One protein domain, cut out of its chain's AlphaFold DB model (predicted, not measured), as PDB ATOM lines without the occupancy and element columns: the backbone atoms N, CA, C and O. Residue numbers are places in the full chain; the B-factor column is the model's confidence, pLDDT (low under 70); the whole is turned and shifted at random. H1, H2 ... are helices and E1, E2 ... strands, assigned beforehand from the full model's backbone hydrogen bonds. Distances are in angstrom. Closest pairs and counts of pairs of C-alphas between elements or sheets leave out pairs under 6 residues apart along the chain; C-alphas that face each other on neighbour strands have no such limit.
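This is residues 2 to 68 of the 68 residues of an uncharacterized protein of viral metagenome (UniProt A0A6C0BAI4). What shape? There is little regular structure: a small antiparallel sheet, E1-E2-E3, at one end and loops with helix H1 at the other. Which parts? E1, H1, E2 and E3, in chain order, hold 18 of the 67 printed residues, mixed in class. The whole is compact, with radius of gyration of the C-alphas 11.1 A and spans 32 by 22 by 21 A.

Which strands pair? N 20 of E1, residues 19 to 21, is 2.8 A from O 55 of antiparallel E2, residues 54 to 58. E2 and E3, residues 61 to 64, are a hairpin; N 56 is 2.8 A from O 63. And H1? H1, residues 38 to 43, is not on the sheet; its O i to N i+4 pairs are within hydrogen-bond range.

First anchor? E1 begins at C-alpha 19, (153.422, 136.473, 181.996). Last anchor? E3 ends at C-alpha 64, (147.648, 141.540, 188.033).

Any cut? The printed part has none; the link E1 to H1 is long. Low confidence? Residues 67 to 68 have pLDDT under 70.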
ATOM      1  N   ASN A   2     149.071 131.366 194.677       89.25
ATOM      2  CA  ASN A   2     147.656 131.442 194.279       89.25
ATOM      3  C   ASN A   2     147.451 132.461 193.160       89.25
ATOM      4  O   ASN A   2     147.940 133.583 193.250       89.25
ATOM      5  N   CYS A   3     146.710 132.080 192.121       89.50
ATOM      6  CA  CYS A   3     146.329 132.979 191.044       89.50
ATOM      7  C   CYS A   3     145.610 134.211 191.623       89.50
ATOM      8  O   CYS A   3     144.587 134.042 192.292       89.50
ATOM      9  N   PRO A   4     146.063 135.440 191.322       88.81
ATOM     10  CA  PRO A   4     145.483 136.651 191.900       88.81
ATOM     11  C   PRO A   4     144.052 136.937 191.408       88.81
ATOM     12  O   PRO A   4     143.366 137.778 191.975       88.81
ATOM     13  N   HIS A   5     143.582 136.239 190.367       90.25
ATOM     14  CA  HIS A   5     142.247 136.437 189.787       90.25
ATOM     15  C   HIS A   5     141.178 135.473 190.296       90.25
ATOM     16  O   HIS A   5     140.003 135.829 190.308       90.25
ATOM     17  N   CYS A   6     141.549 134.239 190.638       89.75
ATOM     18  CA  CYS A   6     140.586 133.194 191.010       89.75
ATOM     19  C   CYS A   6     141.033 132.308 192.179       89.75
ATOM     20  O   CYS A   6     140.318 131.379 192.539       89.75
ATOM     21  N   GLY A   7     142.218 132.543 192.748       88.88
ATOM     22  CA  GLY A   7     142.725 131.810 193.907       88.88
ATOM     23  C   GLY A   7     143.264 130.404 193.625       88.88
ATOM     24  O   GLY A   7     143.794 129.782 194.541       88.88
ATOM     25  N   ILE A   8     143.194 129.908 192.383       89.38
ATOM     26  CA  ILE A   8     143.727 128.585 192.018       89.38
ATOM     27  C   ILE A   8     145.218 128.499 192.330       89.38
ATOM     28  O   ILE A   8     145.986 129.398 191.982       89.38
ATOM     29  N   THR A   9     145.628 127.400 192.956       89.69
ATOM     30  CA  THR A   9     147.039 127.110 193.192       89.69
ATOM     31  C   THR A   9     147.741 126.852 191.867       89.69
ATOM     32  O   THR A   9     147.360 125.964 191.109       89.69
ATOM     33  N   ILE A  10     148.777 127.637 191.606       88.88
ATOM     34  CA  ILE A  10     149.689 127.482 190.485       88.88
ATOM     35  C   ILE A  10     151.084 127.132 190.997       88.88
ATOM     36  O   ILE A  10     151.535 127.622 192.046       88.88
ATOM     37  N   GLU A  11     151.763 126.314 190.210       88.38
ATOM     38  CA  GLU A  11     153.179 126.005 190.322       88.38
ATOM     39  C   GLU A  11     153.889 126.601 189.104       88.38
ATOM     40  O   GLU A  11     153.376 126.536 187.986       88.38
ATOM     41  N   ILE A  12     155.032 127.246 189.327       85.00
ATOM     42  CA  ILE A  12     155.854 127.806 188.256       85.00
ATOM     43  C   ILE A  12     157.136 126.987 188.197       85.00
ATOM     44  O   ILE A  12     158.016 127.158 189.034       85.00
ATOM     45  N   GLU A  13     157.244 126.117 187.196       86.50
ATOM     46  CA  GLU A  13     158.456 125.321 186.979       86.50
ATOM     47  C   GLU A  13     159.561 126.127 186.282       86.50
ATOM     48  O   GLU A  13     160.743 125.967 186.580       86.50
ATOM     49  N   LYS A  14     159.189 126.994 185.328       85.75
ATOM     50  CA  LYS A  14     160.123 127.815 184.538       85.75
ATOM     51  C   LYS A  14     159.536 129.188 184.236       85.75
ATOM     52  O   LYS A  14     158.351 129.319 183.933       85.75
ATOM     53  N   ILE A  15     160.390 130.206 184.266       85.00
ATOM     54  CA  ILE A  15     160.026 131.595 183.975       85.00
ATOM     55  C   ILE A  15     160.718 132.012 182.679       85.00
ATOM     56  O   ILE A  15     161.934 132.163 182.659       85.00
ATOM     57  N   ASN A  16     159.933 132.203 181.614       82.88
ATOM     58  CA  ASN A  16     160.416 132.737 180.336       82.88
ATOM     59  C   ASN A  16     159.961 134.192 180.151       82.88
ATOM     60  O   ASN A  16     160.716 135.116 180.428       82.88
ATOM     61  N   CYS A  17     158.709 134.417 179.740       81.38
ATOM     62  CA  CYS A  17     158.169 135.765 179.511       81.38
ATOM     63  C   CYS A  17     157.625 136.445 180.780       81.38
ATOM     64  O   CYS A  17     157.143 137.572 180.708       81.38
ATOM     65  N   ALA A  18     157.659 135.753 181.925       86.44
ATOM     66  CA  ALA A  18     157.099 136.173 183.214       86.44
ATOM     67  C   ALA A  18     155.589 136.500 183.219       86.44
ATOM     68  O   ALA A  18     155.064 136.864 184.267       86.44
ATOM     69  N   ILE A  19     154.878 136.339 182.100       88.31
ATOM     70  CA  ILE A  19     153.422 136.473 181.996       88.31
ATOM     71  C   ILE A  19     152.822 135.074 182.007       88.31
ATOM     72  O   ILE A  19     153.204 134.217 181.214       88.31
ATOM     73  N   PHE A  20     151.855 134.854 182.885       89.38
ATOM     74  CA  PHE A  20     151.208 133.567 183.067       89.38
ATOM     75  C   PHE A  20     149.691 133.714 183.047       89.38
ATOM     76  O   PHE A  20     149.125 134.789 183.265       89.38
ATOM     77  N   ARG A  21     149.024 132.591 182.779       90.50
ATOM     78  CA  ARG A  21     147.573 132.451 182.873       90.50
ATOM     79  C   ARG A  21     147.259 131.155 183.589       90.50
ATOM     80  O   ARG A  21     147.900 130.137 183.358       90.50
ATOM     81  N   CYS A  22     146.256 131.191 184.459       91.88
ATOM     82  CA  CYS A  22     145.900 130.027 185.263       91.88
ATOM     83  C   CYS A  22     144.992 129.033 184.517       91.88
ATOM     84  O   CYS A  22     144.610 128.010 185.075       91.88
ATOM     85  N   GLY A  23     144.616 129.356 183.277       92.75
ATOM     86  CA  GLY A  23     143.728 128.562 182.445       92.75
ATOM     87  C   GLY A  23     144.401 127.288 181.959       92.75
ATOM     88  O   GLY A  23     145.462 127.348 181.342       92.75
ATOM     89  N   ILE A  24     143.757 126.149 182.189       92.62
ATOM     90  CA  ILE A  24     144.202 124.837 181.710       92.62
ATOM     91  C   ILE A  24     143.119 124.259 180.809       92.62
ATOM     92  O   ILE A  24     141.987 124.082 181.240       92.62
ATOM     93  N   TYR A  25     143.436 123.949 179.560       93.62
ATOM     94  CA  TYR A  25     142.503 123.339 178.623       93.62
ATOM     95  C   TYR A  25     141.920 122.027 179.164       93.62
ATOM     96  O   TYR A  25     142.645 121.094 179.500       93.62
ATOM     97  N   LYS A  26     140.586 121.915 179.177       92.81
ATOM     98  CA  LYS A  26     139.881 120.714 179.658       92.81
ATOM     99  C   LYS A  26     140.169 119.467 178.817       92.81
ATOM    100  O   LYS A  26     140.099 118.363 179.338       92.81
ATOM    101  N   HIS A  27     140.455 119.644 177.527       93.62
ATOM    102  CA  HIS A  27     140.568 118.540 176.570       93.62
ATOM    103  C   HIS A  27     141.934 117.837 176.591       93.62
ATOM    104  O   HIS A  27     141.997 116.650 176.296       93.62
ATOM    105  N   ASN A  28     143.017 118.552 176.914       93.19
ATOM    106  CA  ASN A  28     144.381 118.011 176.885       93.19
ATOM    107  C   ASN A  28     145.191 118.299 178.162       93.19
ATOM    108  O   ASN A  28     146.337 117.872 178.256       93.19
ATOM    109  N   GLY A  29     144.631 119.037 179.127       89.94
ATOM    110  CA  GLY A  29     145.318 119.400 180.365       89.94
ATOM    111  C   GLY A  29     146.474 120.389 180.186       89.94
ATOM    112  O   GLY A  29     147.220 120.615 181.134       89.94
ATOM    113  N   GLN A  30     146.648 120.987 179.005       91.19
ATOM    114  CA  GLN A  30     147.721 121.950 178.757       91.19
ATOM    115  C   GLN A  30     147.325 123.352 179.222       91.19
ATOM    116  O   GLN A  30     146.172 123.764 179.096       91.19
ATOM    117  N   GLN A  31     148.291 124.115 179.732       89.94
ATOM    118  CA  GLN A  31     148.085 125.522 180.072       89.94
ATOM    119  C   GLN A  31     147.830 126.351 178.805       89.94
ATOM    120  O   GLN A  31     148.426 126.112 177.753       89.94
ATOM    121  N   ILE A  32     146.943 127.340 178.899       91.31
ATOM    122  CA  ILE A  32     146.672 128.244 177.783       91.31
ATOM    123  C   ILE A  32     147.878 129.155 177.483       91.31
ATOM    124  O   ILE A  32     148.602 129.539 178.407       91.31
ATOM    125  N   PRO A  33     148.078 129.566 176.216       88.88
ATOM    126  CA  PRO A  33     149.175 130.451 175.855       88.88
ATOM    127  C   PRO A  33     149.137 131.787 176.625       88.88
ATOM    128  O   PRO A  33     148.069 132.395 176.766       88.88
ATOM    129  N   PRO A  34     150.294 132.305 177.080       84.75
ATOM    130  CA  PRO A  34     150.358 133.538 177.867       84.75
ATOM    131  C   PRO A  34     149.974 134.790 177.063       84.75
ATOM    132  O   PRO A  34     149.442 135.746 177.631       84.75
ATOM    133  N   HIS A  35     150.146 134.765 175.740       84.06
ATOM    134  CA  HIS A  35     149.894 135.887 174.827       84.06
ATOM    135  C   HIS A  35     148.553 135.797 174.079       84.06
ATOM    136  O   HIS A  35     148.400 136.392 173.020       84.06
ATOM    137  N   LEU A  36     147.577 135.046 174.602       85.62
ATOM    138  CA  LEU A  36     146.244 135.010 173.996       85.62
ATOM    139  C   LEU A  36     145.564 136.381 174.037       85.62
ATOM    140  O   LEU A  36     145.557 137.067 175.069       85.62
ATOM    141  N   SER A  37     144.890 136.718 172.940       86.19
ATOM    142  CA  SER A  37     144.073 137.924 172.863       86.19
ATOM    143  C   SER A  37     142.874 137.829 173.806       86.19
ATOM    144  O   SER A  37     142.394 136.741 174.138       86.19
ATOM    145  N   LYS A  38     142.312 138.976 174.203       86.56
ATOM    146  CA  LYS A  38     141.094 139.014 175.030       86.56
ATOM    147  C   LYS A  38     139.927 138.247 174.391       86.56
ATOM    148  O   LYS A  38     139.205 137.554 175.098       86.56
ATOM    149  N   ILE A  39     139.779 138.345 173.068       86.75
ATOM    150  CA  ILE A  39     138.720 137.665 172.304       86.75
ATOM    151  C   ILE A  39     138.852 136.146 172.444       86.75
ATOM    152  O   ILE A  39     137.892 135.474 172.813       86.75
ATOM    153  N   GLU A  40     140.054 135.612 172.226       87.12
ATOM    154  CA  GLU A  40     140.326 134.180 172.377       87.12
ATOM    155  C   GLU A  40     140.114 133.732 173.828       87.12
ATOM    156  O   GLU A  40     139.499 132.705 174.093       87.12
ATOM    157  N   CYS A  41     140.544 134.544 174.796       87.25
ATOM    158  CA  CYS A  41     140.354 134.263 176.217       87.25
ATOM    159  C   CYS A  41     138.884 134.161 176.631       87.25
ATOM    160  O   CYS A  41     138.574 133.399 177.552       87.25
ATOM    161  N   ASP A  42     137.998 134.924 175.989       86.56
ATOM    162  CA  ASP A  42     136.561 134.873 176.258       86.56
ATOM    163  C   ASP A  42     135.932 133.604 175.667       86.56
ATOM    164  O   ASP A  42     135.164 132.925 176.344       86.56
ATOM    165  N   GLN A  43     136.362 133.202 174.466       89.81
ATOM    166  CA  GLN A  43     135.937 131.953 173.815       89.81
ATOM    167  C   GLN A  43     136.372 130.685 174.569       89.81
ATOM    168  O   GLN A  43     135.830 129.599 174.345       89.81
ATOM    169  N   LEU A  44     137.372 130.805 175.444       87.81
ATOM    170  CA  LEU A  44     137.933 129.695 176.206       87.81
ATOM    171  C   LEU A  44     137.313 129.505 177.593       87.81
ATOM    172  O   LEU A  44     137.609 128.482 178.209       87.81
ATOM    173  N   LYS A  45     136.443 130.409 178.072       84.00
ATOM    174  CA  LYS A  45     135.849 130.356 179.426       84.00
ATOM    175  C   LYS A  45     135.283 128.981 179.793       84.00
ATOM    176  O   LYS A  45     135.595 128.463 180.860       84.00
ATOM    177  N   ASP A  46     134.536 128.353 178.889       89.69
ATOM    178  CA  ASP A  46     133.930 127.037 179.137       89.69
ATOM    179  C   ASP A  46     134.868 125.859 178.833       89.69
ATOM    180  O   ASP A  46     134.623 124.727 179.264       89.69
ATOM    181  N   LYS A  47     135.967 126.116 178.115       92.25
ATOM    182  CA  LYS A  47     136.928 125.114 177.627       92.25
ATOM    183  C   LYS A  47     138.157 124.957 178.520       92.25
ATOM    184  O   LYS A  47     138.993 124.098 178.232       92.25
ATOM    185  N   ILE A  48     138.271 125.750 179.584       93.75
ATOM    186  CA  ILE A  48     139.411 125.733 180.507       93.75
ATOM    187  C   ILE A  48     138.974 125.501 181.953       93.75
ATOM    188  O   ILE A  48     137.862 125.837 182.354       93.75
ATOM    189  N   TRP A  49     139.870 124.935 182.747       91.06
ATOM    190  CA  TRP A  49     139.849 125.000 184.196       91.06
ATOM    191  C   TRP A  49     140.546 126.288 184.633       91.06
ATOM    192  O   TRP A  49     141.644 126.589 184.169       91.06
ATOM    193  N   GLY A  50     139.901 127.058 185.507       89.56
ATOM    194  CA  GLY A  50     140.440 128.312 186.021       89.56
ATOM    195  C   GLY A  50     140.093 129.546 185.198       89.56
ATOM    196  O   GLY A  50     138.943 129.762 184.834       89.56
ATOM    197  N   CYS A  51     141.078 130.415 185.001       91.88
ATOM    198  CA  CYS A  51     140.915 131.783 184.526       91.88
ATOM    199  C   CYS A  51     141.778 132.046 183.292       91.88
ATOM    200  O   CYS A  51     142.941 131.652 183.232       91.88
ATOM    201  N   SER A  52     141.252 132.800 182.331       89.75
ATOM    202  CA  SER A  52     142.019 133.251 181.165       89.75
ATOM    203  C   SER A  52     142.652 134.636 181.343       89.75
ATOM    204  O   SER A  52     143.212 135.184 180.395       89.75
ATOM    205  N   LYS A  53     142.578 135.218 182.548       89.56
ATOM    206  CA  LYS A  53     143.126 136.547 182.842       89.56
ATOM    207  C   LYS A  53     144.653 136.491 183.005       89.56
ATOM    208  O   LYS A  53     145.135 135.601 183.713       89.56
ATOM    209  N   PRO A  54     145.401 137.409 182.370       91.00
ATOM    210  CA  PRO A  54     146.848 137.456 182.494       91.00
ATOM    211  C   PRO A  54     147.271 138.001 183.862       91.00
ATOM    212  O   PRO A  54     146.574 138.796 184.500       91.00
ATOM    213  N   PHE A  55     148.421 137.539 184.325       91.38
ATOM    214  CA  PHE A  55     149.126 138.085 185.476       91.38
ATOM    215  C   PHE A  55     150.628 137.903 185.271       91.38
ATOM    216  O   PHE A  55     151.066 136.997 184.560       91.38
ATOM    217  N   LYS A  56     151.419 138.769 185.892       90.69
ATOM    218  CA  LYS A  56     152.872 138.779 185.775       90.69
ATOM    219  C   LYS A  56     153.510 138.298 187.071       90.69
ATOM    220  O   LYS A  56     153.002 138.558 188.158       90.69
ATOM    221  N   TYR A  57     154.624 137.592 186.952       89.25
ATOM    222  CA  TYR A  57     155.496 137.279 188.073       89.25
ATOM    223  C   TYR A  57     156.600 138.338 188.162       89.25
ATOM    224  O   TYR A  57     157.445 138.426 187.272       89.25
ATOM    225  N   GLU A  58     156.589 139.147 189.221       88.06
ATOM    226  CA  GLU A  58     157.604 140.170 189.494       88.06
ATOM    227  C   GLU A  58     158.122 140.037 190.926       88.06
ATOM    228  O   GLU A  58     157.343 140.014 191.877       88.06
ATOM    229  N   ASN A  59     159.447 139.949 191.083       85.25
ATOM    230  CA  ASN A  59     160.141 139.925 192.379       85.25
ATOM    231  C   ASN A  59     159.553 138.931 193.402       85.25
ATOM    232  O   ASN A  59     159.377 139.263 194.571       85.25
ATOM    233  N   GLY A  60     159.216 137.709 192.974       84.19
ATOM    234  CA  GLY A  60     158.653 136.689 193.872       84.19
ATOM    235  C   GLY A  60     157.140 136.772 194.077       84.19
ATOM    236  O   GLY A  60     156.574 135.928 194.766       84.19
ATOM    237  N   THR A  61     156.476 137.763 193.479       86.31
ATOM    238  CA  THR A  61     155.050 138.038 193.683       86.31
ATOM    239  C   THR A  61     154.276 137.955 192.370       86.31
ATOM    240  O   THR A  61     154.802 138.232 191.292       86.31
ATOM    241  N   LEU A  62     153.002 137.566 192.456       88.81
ATOM    242  CA  LEU A  62     152.066 137.608 191.335       88.81
ATOM    243  C   LEU A  62     151.321 138.936 191.325       88.81
ATOM    244  O   LEU A  62     150.597 139.249 192.267       88.81
ATOM    245  N   VAL A  63     151.470 139.685 190.240       89.62
ATOM    246  CA  VAL A  63     150.853 140.996 190.043       89.62
ATOM    247  C   VAL A  63     149.852 140.903 188.896       89.62
ATOM    248  O   VAL A  63     150.133 140.321 187.847       89.62
ATOM    249  N   ILE A  64     148.656 141.451 189.095       89.62
ATOM    250  CA  ILE A  64     147.648 141.540 188.033       89.62
ATOM    251  C   ILE A  64     148.157 142.504 186.959       89.62
ATOM    252  O   ILE A  64     148.598 143.603 187.280       89.62
ATOM    253  N   CYS A  65     148.075 142.102 185.693       83.75
ATOM    254  CA  CYS A  65     148.413 142.954 184.560       83.75
ATOM    255  C   CYS A  65     147.254 143.006 183.562       83.75
ATOM    256  O   CYS A  65     146.410 142.105 183.525       83.75
ATOM    257  N   ASP A  66     147.235 144.054 182.745       74.00
ATOM    258  CA  ASP A  66     146.312 144.154 181.622       74.00
ATOM    259  C   ASP A  66     146.745 143.249 180.459       74.00
ATOM    260  O   ASP A  66     147.866 142.732 180.414       74.00
ATOM    261  N   TYR A  67     145.806 142.994 179.547       64.88
ATOM    262  CA  TYR A  67     146.057 142.208 178.343       64.88
ATOM    263  C   TYR A  67     147.114 142.918 177.485       64.88
ATOM    264  O   TYR A  67     146.986 144.115 177.232       64.88
ATOM    265  N   VAL A  68     148.142 142.168 177.076       59.47
ATOM    266  CA  VAL A  68     149.200 142.615 176.155       59.47
ATOM    267  C   VAL A  68     148.735 142.454 174.718       59.47
ATOM    268  O   VAL A  68     148.101 141.405 174.447       59.47
TER     269      VAL A  68